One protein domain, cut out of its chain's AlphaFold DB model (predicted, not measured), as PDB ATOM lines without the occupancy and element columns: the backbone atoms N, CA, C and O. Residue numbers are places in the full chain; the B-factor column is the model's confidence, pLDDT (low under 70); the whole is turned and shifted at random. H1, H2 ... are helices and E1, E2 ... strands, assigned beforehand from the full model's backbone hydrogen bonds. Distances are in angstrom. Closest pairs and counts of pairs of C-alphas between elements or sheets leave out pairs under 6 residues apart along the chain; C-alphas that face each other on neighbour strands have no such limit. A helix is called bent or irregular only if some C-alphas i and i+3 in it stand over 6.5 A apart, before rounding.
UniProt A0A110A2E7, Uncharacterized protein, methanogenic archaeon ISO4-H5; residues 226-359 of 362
ATOM      1  N   LEU A 226     -19.845 -45.984  53.489       95.75
ATOM      2  CA  LEU A 226     -20.480 -47.202  53.010       95.75
ATOM      3  C   LEU A 226     -20.249 -47.342  51.510       95.75
ATOM      4  O   LEU A 226     -20.747 -46.545  50.717       95.75
ATOM      5  N   VAL A 227     -19.529 -48.391  51.127       95.88
ATOM      6  CA  VAL A 227     -19.316 -48.744  49.724       95.88
ATOM      7  C   VAL A 227     -20.400 -49.720  49.281       95.88
ATOM      8  O   VAL A 227     -20.604 -50.753  49.920       95.88
ATOM      9  N   LEU A 228     -21.096 -49.394  48.193       96.75
ATOM     10  CA  LEU A 228     -22.124 -50.236  47.583       96.75
ATOM     11  C   LEU A 228     -21.721 -50.602  46.148       96.75
ATOM     12  O   LEU A 228     -21.480 -49.701  45.340       96.75
ATOM     13  N   PRO A 229     -21.674 -51.900  45.799       96.31
ATOM     14  CA  PRO A 229     -21.369 -52.322  44.440       96.31
ATOM     15  C   PRO A 229     -22.494 -51.917  43.483       96.31
ATOM     16  O   PRO A 229     -23.684 -52.002  43.799       96.31
ATOM     17  N   LEU A 230     -22.110 -51.513  42.274       96.56
ATOM     18  CA  LEU A 230     -23.034 -51.215  41.178       96.56
ATOM     19  C   LEU A 230     -23.398 -52.464  40.354       96.56
ATOM     20  O   LEU A 230     -24.233 -52.402  39.450       96.56
ATOM     21  N   PHE A 231     -22.806 -53.608  40.695       94.94
ATOM     22  CA  PHE A 231     -23.047 -54.916  40.096       94.94
ATOM     23  C   PHE A 231     -23.681 -55.895  41.098       94.94
ATOM     24  O   PHE A 231     -23.818 -55.634  42.291       94.94
ATOM     25  N   SER A 232     -24.101 -57.050  40.592       93.56
ATOM     26  CA  SER A 232     -24.647 -58.166  41.358       93.56
ATOM     27  C   SER A 232     -23.683 -59.345  41.318       93.56
ATOM     28  O   SER A 232     -23.304 -59.786  40.238       93.56
ATOM     29  N   THR A 233     -23.397 -59.931  42.478       90.75
ATOM     30  CA  THR A 233     -22.658 -61.201  42.625       90.75
ATOM     31  C   THR A 233     -23.571 -62.432  42.576       90.75
ATOM     32  O   THR A 233     -23.103 -63.569  42.523       90.75
ATOM     33  N   ARG A 234     -24.900 -62.246  42.578       85.94
ATOM     34  CA  ARG A 234     -25.855 -63.361  42.555       85.94
ATOM     35  C   ARG A 234     -25.772 -64.127  41.230       85.94
ATOM     36  O   ARG A 234     -26.161 -63.617  40.179       85.94
ATOM     37  N   GLY A 235     -25.360 -65.391  41.310       86.88
ATOM     38  CA  GLY A 235     -25.186 -66.276  40.158       86.88
ATOM     39  C   GLY A 235     -23.810 -66.083  39.527       86.88
ATOM     40  O   GLY A 235     -22.893 -66.832  39.835       86.88
ATOM     41  N   ARG A 236     -23.682 -65.072  38.664       89.56
ATOM     42  CA  ARG A 236     -22.404 -64.595  38.110       89.56
ATOM     43  C   ARG A 236     -22.247 -63.112  38.414       89.56
ATOM     44  O   ARG A 236     -23.265 -62.440  38.577       89.56
ATOM     45  N   VAL A 237     -21.022 -62.596  38.434       93.69
ATOM     46  CA  VAL A 237     -20.802 -61.149  38.546       93.69
ATOM     47  C   VAL A 237     -21.310 -60.475  37.271       93.69
ATOM     48  O   VAL A 237     -20.917 -60.849  36.167       93.69
ATOM     49  N   HIS A 238     -22.277 -59.568  37.404       96.25
ATOM     50  CA  HIS A 238     -22.847 -58.819  36.281       96.25
ATOM     51  C   HIS A 238     -23.617 -57.586  36.759       96.25
ATOM     52  O   HIS A 238     -24.139 -57.566  37.873       96.25
ATOM     53  N   VAL A 239     -23.789 -56.596  35.884       97.12
ATOM     54  CA  VAL A 239     -24.801 -55.544  36.069       97.12
ATOM     55  C   VAL A 239     -26.152 -56.083  35.564       97.12
ATOM     56  O   VAL A 239     -26.241 -56.490  34.405       97.12
ATOM     57  N   PRO A 240     -27.212 -56.151  36.395       96.56
ATOM     58  CA  PRO A 240     -28.509 -56.671  35.961       96.56
ATOM     59  C   PRO A 240     -29.142 -55.836  34.839       96.56
ATOM     60  O   PRO A 240     -29.198 -54.616  34.927       96.56
ATOM     61  N   GLU A 241     -29.713 -56.480  33.818       97.00
ATOM     62  CA  GLU A 241     -30.275 -55.789  32.639       97.00
ATOM     63  C   GLU A 241     -31.604 -55.057  32.895       97.00
ATOM     64  O   GLU A 241     -32.051 -54.284  32.052       97.00
ATOM     65  N   LYS A 242     -32.293 -55.341  34.009       96.25
ATOM     66  CA  LYS A 242     -33.664 -54.858  34.294       96.25
ATOM     67  C   LYS A 242     -33.853 -54.361  35.728       96.25
ATOM     68  O   LYS A 242     -34.976 -54.321  36.235       96.25
ATOM     69  N   SER A 243     -32.766 -54.049  36.422       94.94
ATOM     70  CA  SER A 243     -32.786 -53.536  37.792       94.94
ATOM     71  C   SER A 243     -31.511 -52.742  38.085       94.94
ATOM     72  O   SER A 243     -30.611 -52.678  37.250       94.94
ATOM     73  N   GLY A 244     -31.453 -52.093  39.250       96.25
ATOM     74  CA  GLY A 244     -30.348 -51.213  39.629       96.25
ATOM     75  C   GLY A 244     -30.182 -50.073  38.628       96.25
ATOM     76  O   GLY A 244     -31.116 -49.299  38.396       96.25
ATOM     77  N   LEU A 245     -29.014 -50.029  37.988       97.56
ATOM     78  CA  LEU A 245     -28.677 -49.034  36.969       97.56
ATOM     79  C   LEU A 245     -29.528 -49.151  35.700       97.56
ATOM     80  O   LEU A 245     -29.821 -48.148  35.061       97.56
ATOM     81  N   ASN A 246     -30.010 -50.354  35.384       97.94
ATOM     82  CA  ASN A 246     -30.880 -50.602  34.234       97.94
ATOM     83  C   ASN A 246     -32.362 -50.719  34.635       97.94
ATOM     84  O   ASN A 246     -33.156 -51.380  33.962       97.94
ATOM     85  N   GLN A 247     -32.775 -50.113  35.757       96.50
ATOM     86  CA  GLN A 247     -34.172 -50.141  36.213       96.50
ATOM     87  C   GLN A 247     -35.142 -49.539  35.182       96.50
ATOM     88  O   GLN A 247     -36.292 -49.986  35.101       96.50
ATOM     89  N   TRP A 248     -34.693 -48.587  34.369       96.00
ATOM     90  CA  TRP A 248     -35.457 -48.024  33.258       96.00
ATOM     91  C   TRP A 248     -35.911 -49.093  32.241       96.00
ATOM     92  O   TRP A 248     -36.993 -48.963  31.674       96.00
ATOM     93  N   ASN A 249     -35.156 -50.192  32.086       96.94
ATOM     94  CA  ASN A 249     -35.442 -51.307  31.172       96.94
ATOM     95  C   ASN A 249     -36.358 -52.393  31.781       96.94
ATOM     96  O   ASN A 249     -36.648 -53.430  31.175       96.94
ATOM     97  N   ALA A 250     -36.809 -52.214  33.023       94.06
ATOM     98  CA  ALA A 250     -37.693 -53.181  33.655       94.06
ATOM     99  C   ALA A 250     -39.071 -53.232  32.972       94.06
ATOM    100  O   ALA A 250     -39.610 -52.224  32.521       94.06
ATOM    101  N   GLY A 251     -39.707 -54.406  32.987       91.00
ATOM    102  CA  GLY A 251     -41.088 -54.554  32.522       91.00
ATOM    103  C   GLY A 251     -42.106 -53.803  33.398       91.00
ATOM    104  O   GLY A 251     -41.804 -53.356  34.513       91.00
ATOM    105  N   GLY A 252     -43.337 -53.676  32.901       90.81
ATOM    106  CA  GLY A 252     -44.449 -53.041  33.616       90.81
ATOM    107  C   GLY A 252     -44.695 -51.604  33.165       90.81
ATOM    108  O   GLY A 252     -44.906 -51.364  31.979       90.81
ATOM    109  N   ARG A 253     -44.724 -50.653  34.108       94.06
ATOM    110  CA  ARG A 253     -45.012 -49.244  33.796       94.06
ATOM    111  C   ARG A 253     -43.937 -48.616  32.907       94.06
ATOM    112  O   ARG A 253     -42.768 -48.990  32.993       94.06
ATOM    113  N   ALA A 254     -44.327 -47.592  32.152       91.62
ATOM    114  CA  ALA A 254     -43.371 -46.703  31.506       91.62
ATOM    115  C   ALA A 254     -42.459 -46.050  32.560       91.62
ATOM    116  O   ALA A 254     -42.911 -45.638  33.640       91.62
ATOM    117  N   ARG A 255     -41.166 -45.994  32.252       94.00
ATOM    118  CA  ARG A 255     -40.117 -45.403  33.087       94.00
ATOM    119  C   ARG A 255     -39.344 -44.393  32.256       94.00
ATOM    120  O   ARG A 255     -39.284 -44.513  31.036       94.00
ATOM    121  N   SER A 256     -38.782 -43.392  32.922       96.38
ATOM    122  CA  SER A 256     -37.781 -42.537  32.285       96.38
ATOM    123  C   SER A 256     -36.526 -43.365  32.004       96.38
ATOM    124  O   SER A 256     -36.201 -44.249  32.795       96.38
ATOM    125  N   TYR A 257     -35.807 -43.054  30.924       97.44
ATOM    126  CA  TYR A 257     -34.492 -43.642  30.647       97.44
ATOM    127  C   TYR A 257     -33.440 -43.308  31.714       97.44
ATOM    128  O   TYR A 257     -32.423 -43.986  31.785       97.44
ATOM    129  N   ASP A 258     -33.709 -42.316  32.565       97.69
ATOM    130  CA  ASP A 258     -32.849 -41.914  33.684       97.69
ATOM    131  C   ASP A 258     -33.380 -42.443  35.030       97.69
ATOM    132  O   ASP A 258     -32.912 -42.063  36.100       97.69
ATOM    133  N   GLU A 259     -34.390 -43.320  35.009       97.31
ATOM    134  CA  GLU A 259     -34.920 -43.928  36.226       97.31
ATOM    135  C   GLU A 259     -34.037 -45.100  36.674       97.31
ATOM    136  O   GLU A 259     -34.188 -46.232  36.204       97.31
ATOM    137  N   VAL A 260     -33.141 -44.824  37.623       97.56
ATOM    138  CA  VAL A 260     -32.193 -45.795  38.191       97.56
ATOM    139  C   VAL A 260     -32.311 -45.881  39.708       97.56
ATOM    140  O   VAL A 260     -32.911 -45.024  40.360       97.56
ATOM    141  N   TYR A 261     -31.707 -46.914  40.288       97.62
ATOM    142  CA  TYR A 261     -31.418 -46.941  41.717       97.62
ATOM    143  C   TYR A 261     -30.060 -47.582  41.989       97.62
ATOM    144  O   TYR A 261     -29.657 -48.508  41.284       97.62
ATOM    145  N   ILE A 262     -29.386 -47.136  43.049       98.00
ATOM    146  CA  ILE A 262     -28.201 -47.825  43.570       98.00
ATOM    147  C   ILE A 262     -28.679 -48.997  44.435       98.00
ATOM    148  O   ILE A 262     -29.466 -48.779  45.372       98.00
ATOM    149  N   PRO A 263     -28.280 -50.246  44.125       96.38
ATOM    150  CA  PRO A 263     -28.633 -51.391  44.947       96.38
ATOM    151  C   PRO A 263     -28.083 -51.240  46.362       96.38
ATOM    152  O   PRO A 263     -26.911 -50.947  46.554       96.38
ATOM    153  N   TYR A 264     -28.919 -51.517  47.357       96.06
ATOM    154  CA  TYR A 264     -28.502 -51.582  48.755       96.06
ATOM    155  C   TYR A 264     -28.869 -52.960  49.308       96.06
ATOM    156  O   TYR A 264     -29.928 -53.096  49.919       96.06
ATOM    157  N   PRO A 265     -28.095 -54.025  49.011       92.50
ATOM    158  CA  PRO A 265     -28.440 -55.408  49.355       92.50
ATOM    159  C   PRO A 265     -28.521 -55.657  50.866       92.50
ATOM    160  O   PRO A 265     -27.977 -54.901  51.664       92.50
ATOM    161  N   LYS A 266     -29.200 -56.741  51.267       92.62
ATOM    162  CA  LYS A 266     -29.470 -57.044  52.684       92.62
ATOM    163  C   LYS A 266     -28.195 -57.137  53.529       92.62
ATOM    164  O   LYS A 266     -28.185 -56.589  54.621       92.62
ATOM    165  N   GLU A 267     -27.144 -57.770  53.015       92.31
ATOM    166  CA  GLU A 267     -25.852 -57.888  53.707       92.31
ATOM    167  C   GLU A 267     -25.265 -56.524  54.091       92.31
ATOM    168  O   GLU A 267     -24.884 -56.332  55.241       92.31
ATOM    169  N   TYR A 268     -25.313 -55.541  53.186       93.06
ATOM    170  CA  TYR A 268     -24.871 -54.177  53.464       93.06
ATOM    171  C   TYR A 268     -25.804 -53.482  54.456       93.06
ATOM    172  O   TYR A 268     -25.328 -52.811  55.367       93.06
ATOM    173  N   ARG A 269     -27.128 -53.659  54.337       93.44
ATOM    174  CA  ARG A 269     -28.101 -53.067  55.279       93.44
ATOM    175  C   ARG A 269     -27.916 -53.570  56.707       93.44
ATOM    176  O   ARG A 269     -27.997 -52.781  57.641       93.44
ATOM    177  N   ASP A 270     -27.666 -54.867  56.863       92.94
ATOM    178  CA  ASP A 270     -27.529 -55.510  58.169       92.94
ATOM    179  C   ASP A 270     -26.260 -55.037  58.910       92.94
ATOM    180  O   ASP A 270     -26.280 -54.943  60.135       92.94
ATOM    181  N   ILE A 271     -25.183 -54.683  58.190       92.44
ATOM    182  CA  ILE A 271     -23.924 -54.183  58.786       92.44
ATOM    183  C   ILE A 271     -23.853 -52.654  58.916       92.44
ATOM    184  O   ILE A 271     -22.988 -52.144  59.619       92.44
ATOM    185  N   SER A 272     -24.748 -51.914  58.256       92.81
ATOM    186  CA  SER A 272     -24.746 -50.441  58.220       92.81
ATOM    187  C   SER A 272     -26.025 -49.837  58.815       92.81
ATOM    188  O   SER A 272     -26.559 -48.831  58.344       92.81
ATOM    189  N   VAL A 273     -26.543 -50.459  59.879       91.62
ATOM    190  CA  VAL A 273     -27.744 -49.993  60.586       91.62
ATOM    191  C   VAL A 273     -27.557 -48.549  61.063       91.62
ATOM    192  O   VAL A 273     -26.606 -48.229  61.769       91.62
ATOM    193  N   GLY A 274     -28.485 -47.668  60.683       91.56
ATOM    194  CA  GLY A 274     -28.430 -46.242  61.026       91.56
ATOM    195  C   GLY A 274     -27.487 -45.407  60.150       91.56
ATOM    196  O   GLY A 274     -27.326 -44.209  60.409       91.56
ATOM    197  N   PHE A 275     -26.888 -45.999  59.108       95.69
ATOM    198  CA  PHE A 275     -26.070 -45.265  58.147       95.69
ATOM    199  C   PHE A 275     -26.907 -44.221  57.412       95.69
ATOM    200  O   PHE A 275     -26.669 -43.031  57.601       95.69
ATOM    201  N   PHE A 276     -27.931 -44.644  56.666       96.44
ATOM    202  CA  PHE A 276     -28.910 -43.762  56.021       96.44
ATOM    203  C   PHE A 276     -30.105 -43.449  56.939       96.44
ATOM    204  O   PHE A 276     -30.359 -44.190  57.896       96.44
ATOM    205  N   PRO A 277     -30.890 -42.396  56.635       95.25
ATOM    206  CA  PRO A 277     -32.189 -42.177  57.262       95.25
ATOM    207  C   PRO A 277     -33.157 -43.345  57.045       95.25
ATOM    208  O   PRO A 277     -32.963 -44.206  56.182       95.25
ATOM    209  N   ALA A 278     -34.240 -43.351  57.823       93.75
ATOM    210  CA  ALA A 278     -35.292 -44.351  57.698       93.75
ATOM    211  C   ALA A 278     -35.882 -44.385  56.276       93.75
ATOM    212  O   ALA A 278     -35.860 -43.394  55.542       93.75
ATOM    213  N   ARG A 279     -36.458 -45.532  55.897       93.94
ATOM    214  CA  ARG A 279     -37.091 -45.705  54.584       93.94
ATOM    215  C   ARG A 279     -38.069 -44.563  54.296       93.94
ATOM    216  O   ARG A 279     -38.814 -44.139  55.174       93.94
ATOM    217  N   ASP A 280     -38.051 -44.095  53.057       94.12
ATOM    218  CA  ASP A 280     -38.857 -42.992  52.539       94.12
ATOM    219  C   ASP A 280     -38.585 -41.616  53.176       94.12
ATOM    220  O   ASP A 280     -39.283 -40.659  52.852       94.12
ATOM    221  N   THR A 281     -37.535 -41.489  53.995       95.94
ATOM    222  CA  THR A 281     -37.057 -40.205  54.525       95.94
ATOM    223  C   THR A 281     -35.992 -39.627  53.587       95.94
ATOM    224  O   THR A 281     -34.958 -40.274  53.392       95.94
ATOM    225  N   PRO A 282     -36.224 -38.449  52.977       96.56
ATOM    226  CA  PRO A 282     -35.244 -37.809  52.107       96.56
ATOM    227  C   PRO A 282     -33.996 -37.333  52.858       96.56
ATOM    228  O   PRO A 282     -34.078 -36.953  54.026       96.56
ATOM    229  N   PHE A 283     -32.869 -37.297  52.156       96.94
ATOM    230  CA  PHE A 283     -31.630 -36.647  52.568       96.94
ATOM    231  C   PHE A 283     -30.968 -35.930  51.394       96.94
ATOM    232  O   PHE A 283     -31.199 -36.278  50.234       96.94
ATOM    233  N   ASP A 284     -30.135 -34.946  51.717       97.81
ATOM    234  CA  ASP A 284     -29.304 -34.244  50.746       97.81
ATOM    235  C   ASP A 284     -28.089 -35.106  50.396       97.81
ATOM    236  O   ASP A 284     -27.368 -35.570  51.287       97.81
ATOM    237  N   LEU A 285     -27.881 -35.316  49.098       97.56
ATOM    238  CA  LEU A 285     -26.774 -36.074  48.539       97.56
ATOM    239  C   LEU A 285     -25.937 -35.173  47.628       97.56
ATOM    240  O   LEU A 285     -26.369 -34.817  46.531       97.56
ATOM    241  N   GLY A 286     -24.743 -34.808  48.087       94.19
ATOM    242  CA  GLY A 286     -23.741 -34.100  47.299       94.19
ATOM    243  C   GLY A 286     -23.096 -35.024  46.268       94.19
ATOM    244  O   GLY A 286     -22.622 -36.107  46.612       94.19
ATOM    245  N   LEU A 287     -23.084 -34.593  45.013       88.75
ATOM    246  CA  LEU A 287     -22.466 -35.289  43.893       88.75
ATOM    247  C   LEU A 287     -21.034 -34.763  43.651       88.75
ATOM    248  O   LEU A 287     -20.749 -33.603  43.965       88.75
ATOM    249  N   PRO A 288     -20.136 -35.545  43.019       75.88
ATOM    250  CA  PRO A 288     -18.766 -35.111  42.719       75.88
ATOM    251  C   PRO A 288     -18.677 -33.886  41.799       75.88
ATOM    252  O   PRO A 288     -17.679 -33.172  41.812       75.88
ATOM    253  N   ASN A 289     -19.722 -33.616  41.008       73.56
ATOM    254  CA  ASN A 289     -19.804 -32.437  40.138       73.56
ATOM    255  C   ASN A 289     -20.119 -31.131  40.908       73.56
ATOM    256  O   ASN A 289     -20.193 -30.069  40.295       73.56
ATOM    257  N   GLY A 290     -20.299 -31.197  42.233       76.81
ATOM    258  CA  GLY A 290     -20.625 -30.059  43.096       76.81
ATOM    259  C   GLY A 290     -22.124 -29.782  43.245       76.81
ATOM    260  O   GLY A 290     -22.500 -28.919  44.039       76.81
ATOM    261  N   GLU A 291     -22.987 -30.505  42.528       83.50
ATOM    262  CA  GLU A 291     -24.435 -30.417  42.698       83.50
ATOM    263  C   GLU A 291     -24.900 -31.180  43.943       83.50
ATOM    264  O   GLU A 291     -24.223 -32.064  44.465       83.50
ATOM    265  N   THR A 292     -26.085 -30.840  44.444       95.12
ATOM    266  CA  THR A 292     -26.737 -31.565  45.540       95.12
ATOM    267  C   THR A 292     -28.131 -31.969  45.098       95.12
ATOM    268  O   THR A 292     -28.928 -31.116  44.709       95.12
ATOM    269  N   ILE A 293     -28.428 -33.264  45.178       97.00
ATOM    270  CA  ILE A 293     -29.735 -33.833  44.839       97.00
ATOM    271  C   ILE A 293     -30.415 -34.382  46.094       97.00
ATOM    272  O   ILE A 293     -29.755 -34.741  47.066       97.00
ATOM    273  N   SER A 294     -31.744 -34.493  46.080       97.50
ATOM    274  CA  SER A 294     -32.464 -35.198  47.145       97.50
ATOM    275  C   SER A 294     -32.480 -36.696  46.853       97.50
ATOM    276  O   SER A 294     -32.850 -37.102  45.751       97.50
ATOM    277  N   ALA A 295     -32.117 -37.530  47.828       97.56
ATOM    278  CA  ALA A 295     -32.128 -38.987  47.721       97.56
ATOM    279  C   ALA A 295     -32.847 -39.645  48.904       97.56
ATOM    280  O   ALA A 295     -33.057 -39.034  49.947       97.56
ATOM    281  N   LYS A 296     -33.276 -40.901  48.740       97.25
ATOM    282  CA  LYS A 296     -33.906 -41.685  49.810       97.25
ATOM    283  C   LYS A 296     -33.709 -43.187  49.642       97.25
ATOM    284  O   LYS A 296     -33.702 -43.709  48.525       97.25
ATOM    285  N   VAL A 297     -33.670 -43.896  50.770       96.94
ATOM    286  CA  VAL A 297     -33.819 -45.357  50.812       96.94
ATOM    287  C   VAL A 297     -35.294 -45.706  50.601       96.94
ATOM    288  O   VAL A 297     -36.161 -45.207  51.314       96.94
ATOM    289  N   CYS A 298     -35.612 -46.554  49.629       94.06
ATOM    290  CA  CYS A 298     -36.987 -46.891  49.258       94.06
ATOM    291  C   CYS A 298     -37.120 -48.320  48.691       94.06
ATOM    292  O   CYS A 298     -36.214 -49.151  48.806       94.06
ATOM    293  N   GLN A 299     -38.289 -48.606  48.104       88.88
ATOM    294  CA  GLN A 299     -38.754 -49.928  47.666       88.88
ATOM    295  C   GLN A 299     -38.936 -50.946  48.806       88.88
ATOM    296  O   GLN A 299     -38.677 -50.671  49.981       88.88
ATOM    297  N   ALA A 300     -39.441 -52.133  48.451       86.50
ATOM    298  CA  ALA A 300     -39.596 -53.248  49.380       86.50
ATOM    299  C   ALA A 300     -38.275 -53.517  50.117       86.50
ATOM    300  O   ALA A 300     -37.210 -53.583  49.502       86.50
ATOM    301  N   ASP A 301     -38.370 -53.619  51.441       87.88
ATOM    302  CA  ASP A 301     -37.260 -53.894  52.360       87.88
ATOM    303  C   ASP A 301     -36.112 -52.866  52.362       87.88
ATOM    304  O   ASP A 301     -35.050 -53.151  52.911       87.88
ATOM    305  N   GLY A 302     -36.303 -51.677  51.769       90.56
ATOM    306  CA  GLY A 302     -35.276 -50.627  51.721       90.56
ATOM    307  C   GLY A 302     -34.092 -50.970  50.812       90.56
ATOM    308  O   GLY A 302     -32.971 -50.544  51.063       90.56
ATOM    309  N   LYS A 303     -34.322 -51.786  49.779       94.31
ATOM    310  CA  LYS A 303     -33.265 -52.341  48.916       94.31
ATOM    311  C   LYS A 303     -32.690 -51.382  47.867       94.31
ATOM    312  O   LYS A 303     -31.815 -51.794  47.106       94.31
ATOM    313  N   ALA A 304     -33.235 -50.175  47.754       96.50
ATOM    314  CA  ALA A 304     -32.921 -49.238  46.683       96.50
ATOM    315  C   ALA A 304     -32.674 -47.835  47.233       96.50
ATOM    316  O   ALA A 304     -33.459 -47.350  48.047       96.50
ATOM    317  N   ILE A 305     -31.635 -47.169  46.735       97.81
ATOM    318  CA  ILE A 305     -31.403 -45.736  46.942       97.81
ATOM    319  C   ILE A 305     -31.737 -45.021  45.634       97.81
ATOM    320  O   ILE A 305     -31.202 -45.371  44.583       97.81
ATOM    321  N   MET A 306     -32.657 -44.059  45.688       97.12
ATOM    322  CA  MET A 306     -33.157 -43.327  44.518       97.12
ATOM    323  C   MET A 306     -33.160 -41.827  44.785       97.12
ATOM    324  O   MET A 306     -33.364 -41.415  45.928       97.12
ATOM    325  N   SER A 307     -33.010 -41.025  43.733       97.12
ATOM    326  CA  SER A 307     -33.226 -39.582  43.811       97.12
ATOM    327  C   SER A 307     -34.713 -39.212  43.835       97.12
ATOM    328  O   SER A 307     -35.593 -40.010  43.491       97.12
ATOM    329  N   ASN A 308     -34.999 -37.976  44.228       92.38
ATOM    330  CA  ASN A 308     -36.297 -37.333  44.118       92.38
ATOM    331  C   ASN A 308     -36.122 -35.896  43.589       92.38
ATOM    332  O   ASN A 308     -35.734 -35.035  44.376       92.38
ATOM    333  N   PRO A 309     -36.455 -35.605  42.317       94.69
ATOM    334  CA  PRO A 309     -37.058 -36.482  41.308       94.69
ATOM    335  C   PRO A 309     -36.257 -37.746  40.962       94.69
ATOM    336  O   PRO A 309     -35.032 -37.767  40.986       94.69
ATOM    337  N   ASN A 310     -36.952 -38.818  40.575       93.88
ATOM    338  CA  ASN A 310     -36.368 -40.148  40.324       93.88
ATOM    339  C   ASN A 310     -35.524 -40.271  39.041       93.88
ATOM    340  O   ASN A 310     -35.271 -41.387  38.592       93.88
ATOM    341  N   ARG A 311     -35.140 -39.139  38.447       96.19
ATOM    342  CA  ARG A 311     -34.315 -39.040  37.240       96.19
ATOM    343  C   ARG A 311     -32.931 -38.457  37.511       96.19
ATOM    344  O   ARG A 311     -32.024 -38.736  36.748       96.19
ATOM    345  N   ASP A 312     -32.762 -37.680  38.577       97.25
ATOM    346  CA  ASP A 312     -31.546 -36.888  38.787       97.25
ATOM    347  C   ASP A 312     -30.316 -37.781  38.980       97.25
ATOM    348  O   ASP A 312     -29.282 -37.564  38.356       97.25
ATOM    349  N   LEU A 313     -30.459 -38.863  39.756       97.00
ATOM    350  CA  LEU A 313     -29.385 -39.838  39.943       97.00
ATOM    351  C   LEU A 313     -28.993 -40.517  38.625       97.00
ATOM    352  O   LEU A 313     -27.814 -40.755  38.392       97.00
ATOM    353  N   GLY A 314     -29.964 -40.844  37.767       97.00
ATOM    354  CA  GLY A 314     -29.684 -41.469  36.476       97.00
ATOM    355  C   GLY A 314     -29.183 -40.483  35.430       97.00
ATOM    356  O   GLY A 314     -28.392 -40.875  34.582       97.00
ATOM    357  N   ASN A 315     -29.578 -39.214  35.503       96.81
ATOM    358  CA  ASN A 315     -29.036 -38.169  34.648       96.81
ATOM    359  C   ASN A 315     -27.539 -37.991  34.931       96.81
ATOM    360  O   ASN A 315     -26.727 -38.177  34.028       96.81
ATOM    361  N   TRP A 316     -27.172 -37.817  36.203       96.00
ATOM    362  CA  TRP A 316     -25.772 -37.765  36.615       96.00
ATOM    363  C   TRP A 316     -25.015 -39.054  36.254       96.00
ATOM    364  O   TRP A 316     -24.003 -39.024  35.556       96.00
ATOM    365  N   LEU A 317     -25.515 -40.216  36.678       94.50
ATOM    366  CA  LEU A 317     -24.769 -41.464  36.533       94.50
ATOM    367  C   LEU A 317     -24.709 -41.958  35.081       94.50
ATOM    368  O   LEU A 317     -23.639 -42.298  34.589       94.50
ATOM    369  N   LEU A 318     -25.838 -42.019  34.375       97.06
ATOM    370  CA  LEU A 318     -25.874 -42.579  33.022       97.06
ATOM    371  C   LEU A 318     -25.406 -41.572  31.967       97.06
ATOM    372  O   LEU A 318     -24.714 -41.968  31.032       97.06
ATOM    373  N   ARG A 319     -25.784 -40.290  32.089       95.94
ATOM    374  CA  ARG A 319     -25.528 -39.278  31.048       95.94
ATOM    375  C   ARG A 319     -24.236 -38.531  31.288       95.94
ATOM    376  O   ARG A 319     -23.441 -38.406  30.361       95.94
ATOM    377  N   ASP A 320     -23.997 -38.070  32.510       88.75
ATOM    378  CA  ASP A 320     -22.819 -37.248  32.779       88.75
ATOM    379  C   ASP A 320     -21.568 -38.081  33.029       88.75
ATOM    380  O   ASP A 320     -20.505 -37.711  32.527       88.75
ATOM    381  N   VAL A 321     -21.686 -39.198  33.748       88.56
ATOM    382  CA  VAL A 321     -20.544 -40.057  34.091       88.56
ATOM    383  C   VAL A 321     -20.292 -41.102  33.008       88.56
ATOM    384  O   VAL A 321     -19.227 -41.101  32.402       88.56
ATOM    385  N   LEU A 322     -21.270 -41.971  32.725       90.56
ATOM    386  CA  LEU A 322     -21.082 -43.074  31.770       90.56
ATOM    387  C   LEU A 322     -21.205 -42.652  30.296       90.56
ATOM    388  O   LEU A 322     -20.872 -43.442  29.417       90.56
ATOM    389  N   LYS A 323     -21.672 -41.425  30.020       93.56
ATOM    390  CA  LYS A 323     -21.886 -40.882  28.664       93.56
ATOM    391  C   LYS A 323     -22.728 -41.795  27.758       93.56
ATOM    392  O   LYS A 323     -22.490 -41.860  26.557       93.56
ATOM    393  N   LEU A 324     -23.710 -42.484  28.338       95.19
ATOM    394  CA  LEU A 324     -24.596 -43.390  27.612       95.19
ATOM    395  C   LEU A 324     -25.762 -42.635  26.978       95.19
ATOM    396  O   LEU A 324     -26.364 -41.748  27.594       95.19
ATOM    397  N   GLU A 325     -26.157 -43.064  25.789       96.62
ATOM    398  CA  GLU A 325     -27.367 -42.611  25.114       96.62
ATOM    399  C   GLU A 325     -28.631 -43.220  25.759       96.62
ATOM    400  O   GLU A 325     -28.592 -44.284  26.402       96.62
ATOM    401  N   PRO A 326     -29.800 -42.558  25.666       96.69
ATOM    402  CA  PRO A 326     -31.050 -43.111  26.178       96.69
ATOM    403  C   PRO A 326     -31.364 -44.488  25.576       96.69
ATOM    404  O   PRO A 326     -31.536 -44.628  24.367       96.69
ATOM    405  N   GLY A 327     -31.488 -45.503  26.435       94.62
ATOM    406  CA  GLY A 327     -31.776 -46.880  26.026       94.62
ATOM    407  C   GLY A 327     -30.556 -47.802  25.935       94.62
ATOM    408  O   GLY A 327     -30.730 -48.987  25.649       94.62
ATOM    409  N   GLU A 328     -29.347 -47.310  26.207       97.38
ATOM    410  CA  GLU A 328     -28.153 -48.152  26.300       97.38
ATOM    411  C   GLU A 328     -28.043 -48.844  27.666       97.38
ATOM    412  O   GLU A 328     -28.202 -48.225  28.719       97.38
ATOM    413  N   ILE A 329     -27.787 -50.155  27.643       97.75
ATOM    414  CA  ILE A 329     -27.685 -50.999  28.840       97.75
ATOM    415  C   ILE A 329     -26.291 -50.869  29.447       97.75
ATOM    416  O   ILE A 329     -25.298 -51.150  28.780       97.75
ATOM    417  N   VAL A 330     -26.234 -50.536  30.736       97.56
ATOM    418  CA  VAL A 330     -24.992 -50.548  31.515       97.56
ATOM    419  C   VAL A 330     -24.522 -51.989  31.689       97.56
ATOM    420  O   VAL A 330     -25.277 -52.828  32.199       97.56
ATOM    421  N   THR A 331     -23.276 -52.269  31.311       97.00
ATOM    422  CA  THR A 331     -22.612 -53.563  31.516       97.00
ATOM    423  C   THR A 331     -21.490 -53.453  32.548       97.00
ATOM    424  O   THR A 331     -21.045 -52.358  32.883       97.00
ATOM    425  N   LEU A 332     -21.031 -54.597  33.064       94.75
ATOM    426  CA  LEU A 332     -19.887 -54.630  33.979       94.75
ATOM    427  C   LEU A 332     -18.600 -54.160  33.282       94.75
ATOM    428  O   LEU A 332     -17.890 -53.334  33.834       94.75
ATOM    429  N   ASP A 333     -18.375 -54.574  32.032       93.62
ATOM    430  CA  ASP A 333     -17.210 -54.147  31.246       93.62
ATOM    431  C   ASP A 333     -17.136 -52.618  31.086       93.62
ATOM    432  O   ASP A 333     -16.052 -52.044  31.121       93.62
ATOM    433  N   MET A 334     -18.276 -51.929  30.929       93.62
ATOM    434  CA  MET A 334     -18.310 -50.460  30.868       93.62
ATOM    435  C   MET A 334     -17.832 -49.823  32.178       93.62
ATOM    436  O   MET A 334     -17.083 -48.851  32.147       93.62
ATOM    437  N   LEU A 335     -18.261 -50.380  33.311       90.12
ATOM    438  CA  LEU A 335     -17.873 -49.934  34.648       90.12
ATOM    439  C   LEU A 335     -16.378 -50.182  34.905       90.12
ATOM    440  O   LEU A 335     -15.653 -49.274  35.314       90.12
ATOM    441  N   ASP A 336     -15.894 -51.381  34.581       85.25
ATOM    442  CA  ASP A 336     -14.494 -51.763  34.778       85.25
ATOM    443  C   ASP A 336     -13.537 -50.978  33.867       85.25
ATOM    444  O   ASP A 336     -12.471 -50.563  34.319       85.25
ATOM    445  N   ASN A 337     -13.929 -50.674  32.622       81.81
ATOM    446  CA  ASN A 337     -13.144 -49.825  31.715       81.81
ATOM    447  C   ASN A 337     -12.952 -48.394  32.241       81.81
ATOM    448  O   ASN A 337     -11.974 -47.735  31.887       81.81
ATOM    449  N   LEU A 338     -13.875 -47.908  33.073       71.88
ATOM    450  CA  LEU A 338     -13.777 -46.609  33.739       71.88
ATOM    451  C   LEU A 338     -13.103 -46.707  35.117       71.88
ATOM    452  O   LEU A 338     -12.946 -45.694  35.795       71.88
ATOM    453  N   GLY A 339     -12.714 -47.911  35.544       82.25
ATOM    454  CA  GLY A 339     -12.148 -48.165  36.865       82.25
ATOM    455  C   GLY A 339     -13.155 -48.010  38.007       82.25
ATOM    456  O   GLY A 339     -12.739 -47.917  39.158       82.25
ATOM    457  N   ILE A 340     -14.463 -48.003  37.729       83.44
ATOM    458  CA  ILE A 340     -15.512 -47.696  38.710       83.44
ATOM    459  C   ILE A 340     -16.615 -48.756  38.706       83.44
ATOM    460  O   ILE A 340     -17.492 -48.749  37.855       83.44
ATOM    461  N   ASN A 341     -16.626 -49.657  39.689       91.88
ATOM    462  CA  ASN A 341     -17.656 -50.705  39.803       91.88
ATOM    463  C   ASN A 341     -18.483 -50.613  41.103       91.88
ATOM    464  O   ASN A 341     -19.391 -51.417  41.335       91.88
ATOM    465  N   ALA A 342     -18.221 -49.599  41.926       94.06
ATOM    466  CA  ALA A 342     -18.929 -49.319  43.162       94.06
ATOM    467  C   ALA A 342     -19.071 -47.810  43.393       94.06
ATOM    468  O   ALA A 342     -18.392 -46.989  42.776       94.06
ATOM    469  N   VAL A 343     -19.962 -47.450  44.311       94.88
ATOM    470  CA  VAL A 343     -20.109 -46.084  44.819       94.88
ATOM    471  C   VAL A 343     -19.831 -46.050  46.308       94.88
ATOM    472  O   VAL A 343     -20.189 -46.967  47.044       94.88
ATOM    473  N   MET A 344     -19.199 -44.975  46.747       96.00
ATOM    474  CA  MET A 344     -18.834 -44.714  48.124       96.00
ATOM    475  C   MET A 344     -19.724 -43.600  48.660       96.00
ATOM    476  O   MET A 344     -19.646 -42.472  48.186       96.00
ATOM    477  N   PHE A 345     -20.573 -43.912  49.634       96.94
ATOM    478  CA  PHE A 345     -21.314 -42.898  50.374       96.94
ATOM    479  C   PHE A 345     -20.533 -42.476  51.604       96.94
ATOM    480  O   PHE A 345     -20.077 -43.337  52.355       96.94
ATOM    481  N   THR A 346     -20.488 -41.176  51.861       94.00
ATOM    482  CA  THR A 346     -19.886 -40.599  53.064       94.00
ATOM    483  C   THR A 346     -20.957 -39.860  53.853       94.00
ATOM    484  O   THR A 346     -21.694 -39.050  53.291       94.00
ATOM    485  N   LYS A 347     -21.082 -40.157  55.151       94.75
ATOM    486  CA  LYS A 347     -22.016 -39.471  56.053       94.75
ATOM    487  C   LYS A 347     -21.308 -38.339  56.789       94.75
ATOM    488  O   LYS A 347     -20.476 -38.589  57.660       94.75
ATOM    489  N   HIS A 348     -21.701 -37.108  56.498       90.25
ATOM    490  CA  HIS A 348     -21.123 -35.920  57.108       90.25
ATOM    491  C   HIS A 348     -21.673 -35.664  58.513       90.25
ATOM    492  O   HIS A 348     -22.786 -36.068  58.872       90.25
ATOM    493  N   ALA A 349     -20.893 -34.945  59.320       83.81
ATOM    494  CA  ALA A 349     -21.251 -34.611  60.700       83.81
ATOM    495  C   ALA A 349     -22.534 -33.761  60.822       83.81
ATOM    496  O   ALA A 349     -23.190 -33.795  61.862       83.81
ATOM    497  N   ASP A 350     -22.904 -33.020  59.773       85.88
ATOM    498  CA  ASP A 350     -24.122 -32.202  59.707       85.88
ATOM    499  C   ASP A 350     -25.376 -32.996  59.285       85.88
ATOM    500  O   ASP A 350     -26.464 -32.430  59.180       85.88
ATOM    501  N   GLY A 351     -25.242 -34.311  59.074       86.12
ATOM    502  CA  GLY A 351     -26.328 -35.199  58.665       86.12
ATOM    503  C   GLY A 351     -26.572 -35.252  57.156       86.12
ATOM    504  O   GLY A 351     -27.498 -35.949  56.733       86.12
ATOM    505  N   LYS A 352     -25.760 -34.558  56.347       93.50
ATOM    506  CA  LYS A 352     -25.766 -34.685  54.884       93.50
ATOM    507  C   LYS A 352     -24.921 -35.865  54.426       93.50
ATOM    508  O   LYS A 352     -24.138 -36.429  55.189       93.50
ATOM    509  N   TYR A 353     -25.075 -36.218  53.156       97.25
ATOM    510  CA  TYR A 353     -24.319 -37.290  52.529       97.25
ATOM    511  C   TYR A 353     -23.622 -36.777  51.279       97.25
ATOM    512  O   TYR A 353     -24.143 -35.898  50.595       97.25
ATOM    513  N   SER A 354     -22.484 -37.369  50.943       94.81
ATOM    514  CA  SER A 354     -21.906 -37.288  49.605       94.81
ATOM    515  C   SER A 354     -21.756 -38.679  49.009       94.81
ATOM    516  O   SER A 354     -21.800 -39.687  49.720       94.81
ATOM    517  N   ILE A 355     -21.643 -38.727  47.687       94.50
ATOM    518  CA  ILE A 355     -21.345 -39.935  46.928       94.50
ATOM    519  C   ILE A 355     -20.127 -39.692  46.044       94.50
ATOM    520  O   ILE A 355     -20.002 -38.627  45.447       94.50
ATOM    521  N   ASP A 356     -19.268 -40.697  45.930       91.00
ATOM    522  CA  ASP A 356     -18.176 -40.749  44.960       91.00
ATOM    523  C   ASP A 356     -18.095 -42.146  44.326       91.00
ATOM    524  O   ASP A 356     -18.777 -43.080  44.759       91.00
ATOM    525  N   PHE A 357     -17.276 -42.306  43.294       88.94
ATOM    526  CA  PHE A 357     -17.008 -43.604  42.688       88.94
ATOM    527  C   PHE A 357     -15.807 -44.288  43.326       88.94
ATOM    528  O   PHE A 357     -14.855 -43.657  43.778       88.94
ATOM    529  N   THR A 358     -15.846 -45.614  43.347       85.88
ATOM    530  CA  THR A 358     -14.726 -46.440  43.787       85.88
ATOM    531  C   THR A 358     -14.746 -47.781  43.055       85.88
ATOM    532  O   THR A 358     -15.616 -48.049  42.218       85.88
ATOM    533  N   ASN A 359     -13.777 -48.631  43.366       87.06
ATOM    534  CA  ASN A 359     -13.678 -49.981  42.847       87.06
ATOM    535  C   ASN A 359     -13.608 -50.986  44.001       87.06
ATOM    536  O   ASN A 359     -12.996 -50.710  45.033       87.06
TER     537      ASN A 359
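Overview. This is residues 226 to 359 of the 362 residues of an uncharacterized protein of methanogenic archaeon ISO4-H5 (UniProt A0A110A2E7). A strongly twisted six-stranded sheet is curled like part of a barrel, with H3 beside its strands near E3 and E4 and short H2 grazing it. H1 and H4 lie off the sheet, and long loops, residues 230 to 243 and 250 to 265, run between the parts. The 134 printed residues hold four named helices and six named strands, in the order E1 H1 H2 E2 E3 E4 H3 H4 E5 E6; the sheet is mixed, in the order E1 E5 E6 E2 E3 E4. The class is mixed, helices and strands, with under half of the residues, 59, in named elements. The whole is compact and rounded, with a radius of gyration of the C-alphas of 13.9 A and spans of 37 by 33 by 32 A.

Arrangement. Inner strands E5, residues 342 to 347, and E6, residues 353 to 358, form an antiparallel hairpin, with N 344 and O 356 2.8 A apart. Edge strand E1, residues 226 to 229, is antiparallel to E5, with N 228 and O 343 at 2.8 A. E2, residues 283 to 286, is parallel to E6, with N 286 and O 353 at 2.8 A. E2, E3, residues 292 to 298, and edge strand E4, residues 304 to 307, form a meander, each strand the antiparallel neighbour of the one before; N 285 and O 293 are 2.8 A apart, N 298 and O 304 2.8 A. Residues 262 to 263 pair antiparallel with residues 304 to 305 of E4. E1, H1, residues 244 to 249, H2, residues 266 to 271, and E2 form a split strand-helix-strand unit, two strands of one sheet joined through helices, with E5 and E6 between them in the sheet; its crossover is right-handed. H3, residues 312 to 321, is on the sheet at a height over the sheet of 9.7 A, over none of the strands; its closest C-alpha pair with E4 is Ser 307 and Leu 313, 5.5 A. H2 only grazes the sheet with residues 268 to 271. H1 is irregular, with C-alphas 245 and 248 7.8 A apart; it is close to but not clearly touching H3, about perpendicular at 82 degrees, the closest C-alphas being Leu 245 and Gly 314, 7.6 A. H4, residues 332 to 337, is not on the sheet and is apart from H1 and H3. In H2 and H4 every O i to N i+4 pair is within hydrogen-bond range; H3 has 5 of 6, and H1 0 of 2, with 2 of 3 O i to N i+3 pairs.

Along the chain. E1 begins at C-alpha 226, (-20.480, -47.202, 53.010), and E6 ends at C-alpha 358, (-14.726, -46.440, 43.787). E3 is 18.8 A long, E5 16.5 A, E6 15.9 A and H3 12.4 A.

Size, cuts and confidence. The C-alphas of Gly 252 and Ala 349, the two farthest apart, are 40.1 A apart. The printed part has no cut; the links E1 to H1, H1 to H2 and H2 to E2 are long. The mean pLDDT of the printed part is 93.2, and no printed residue is under 70.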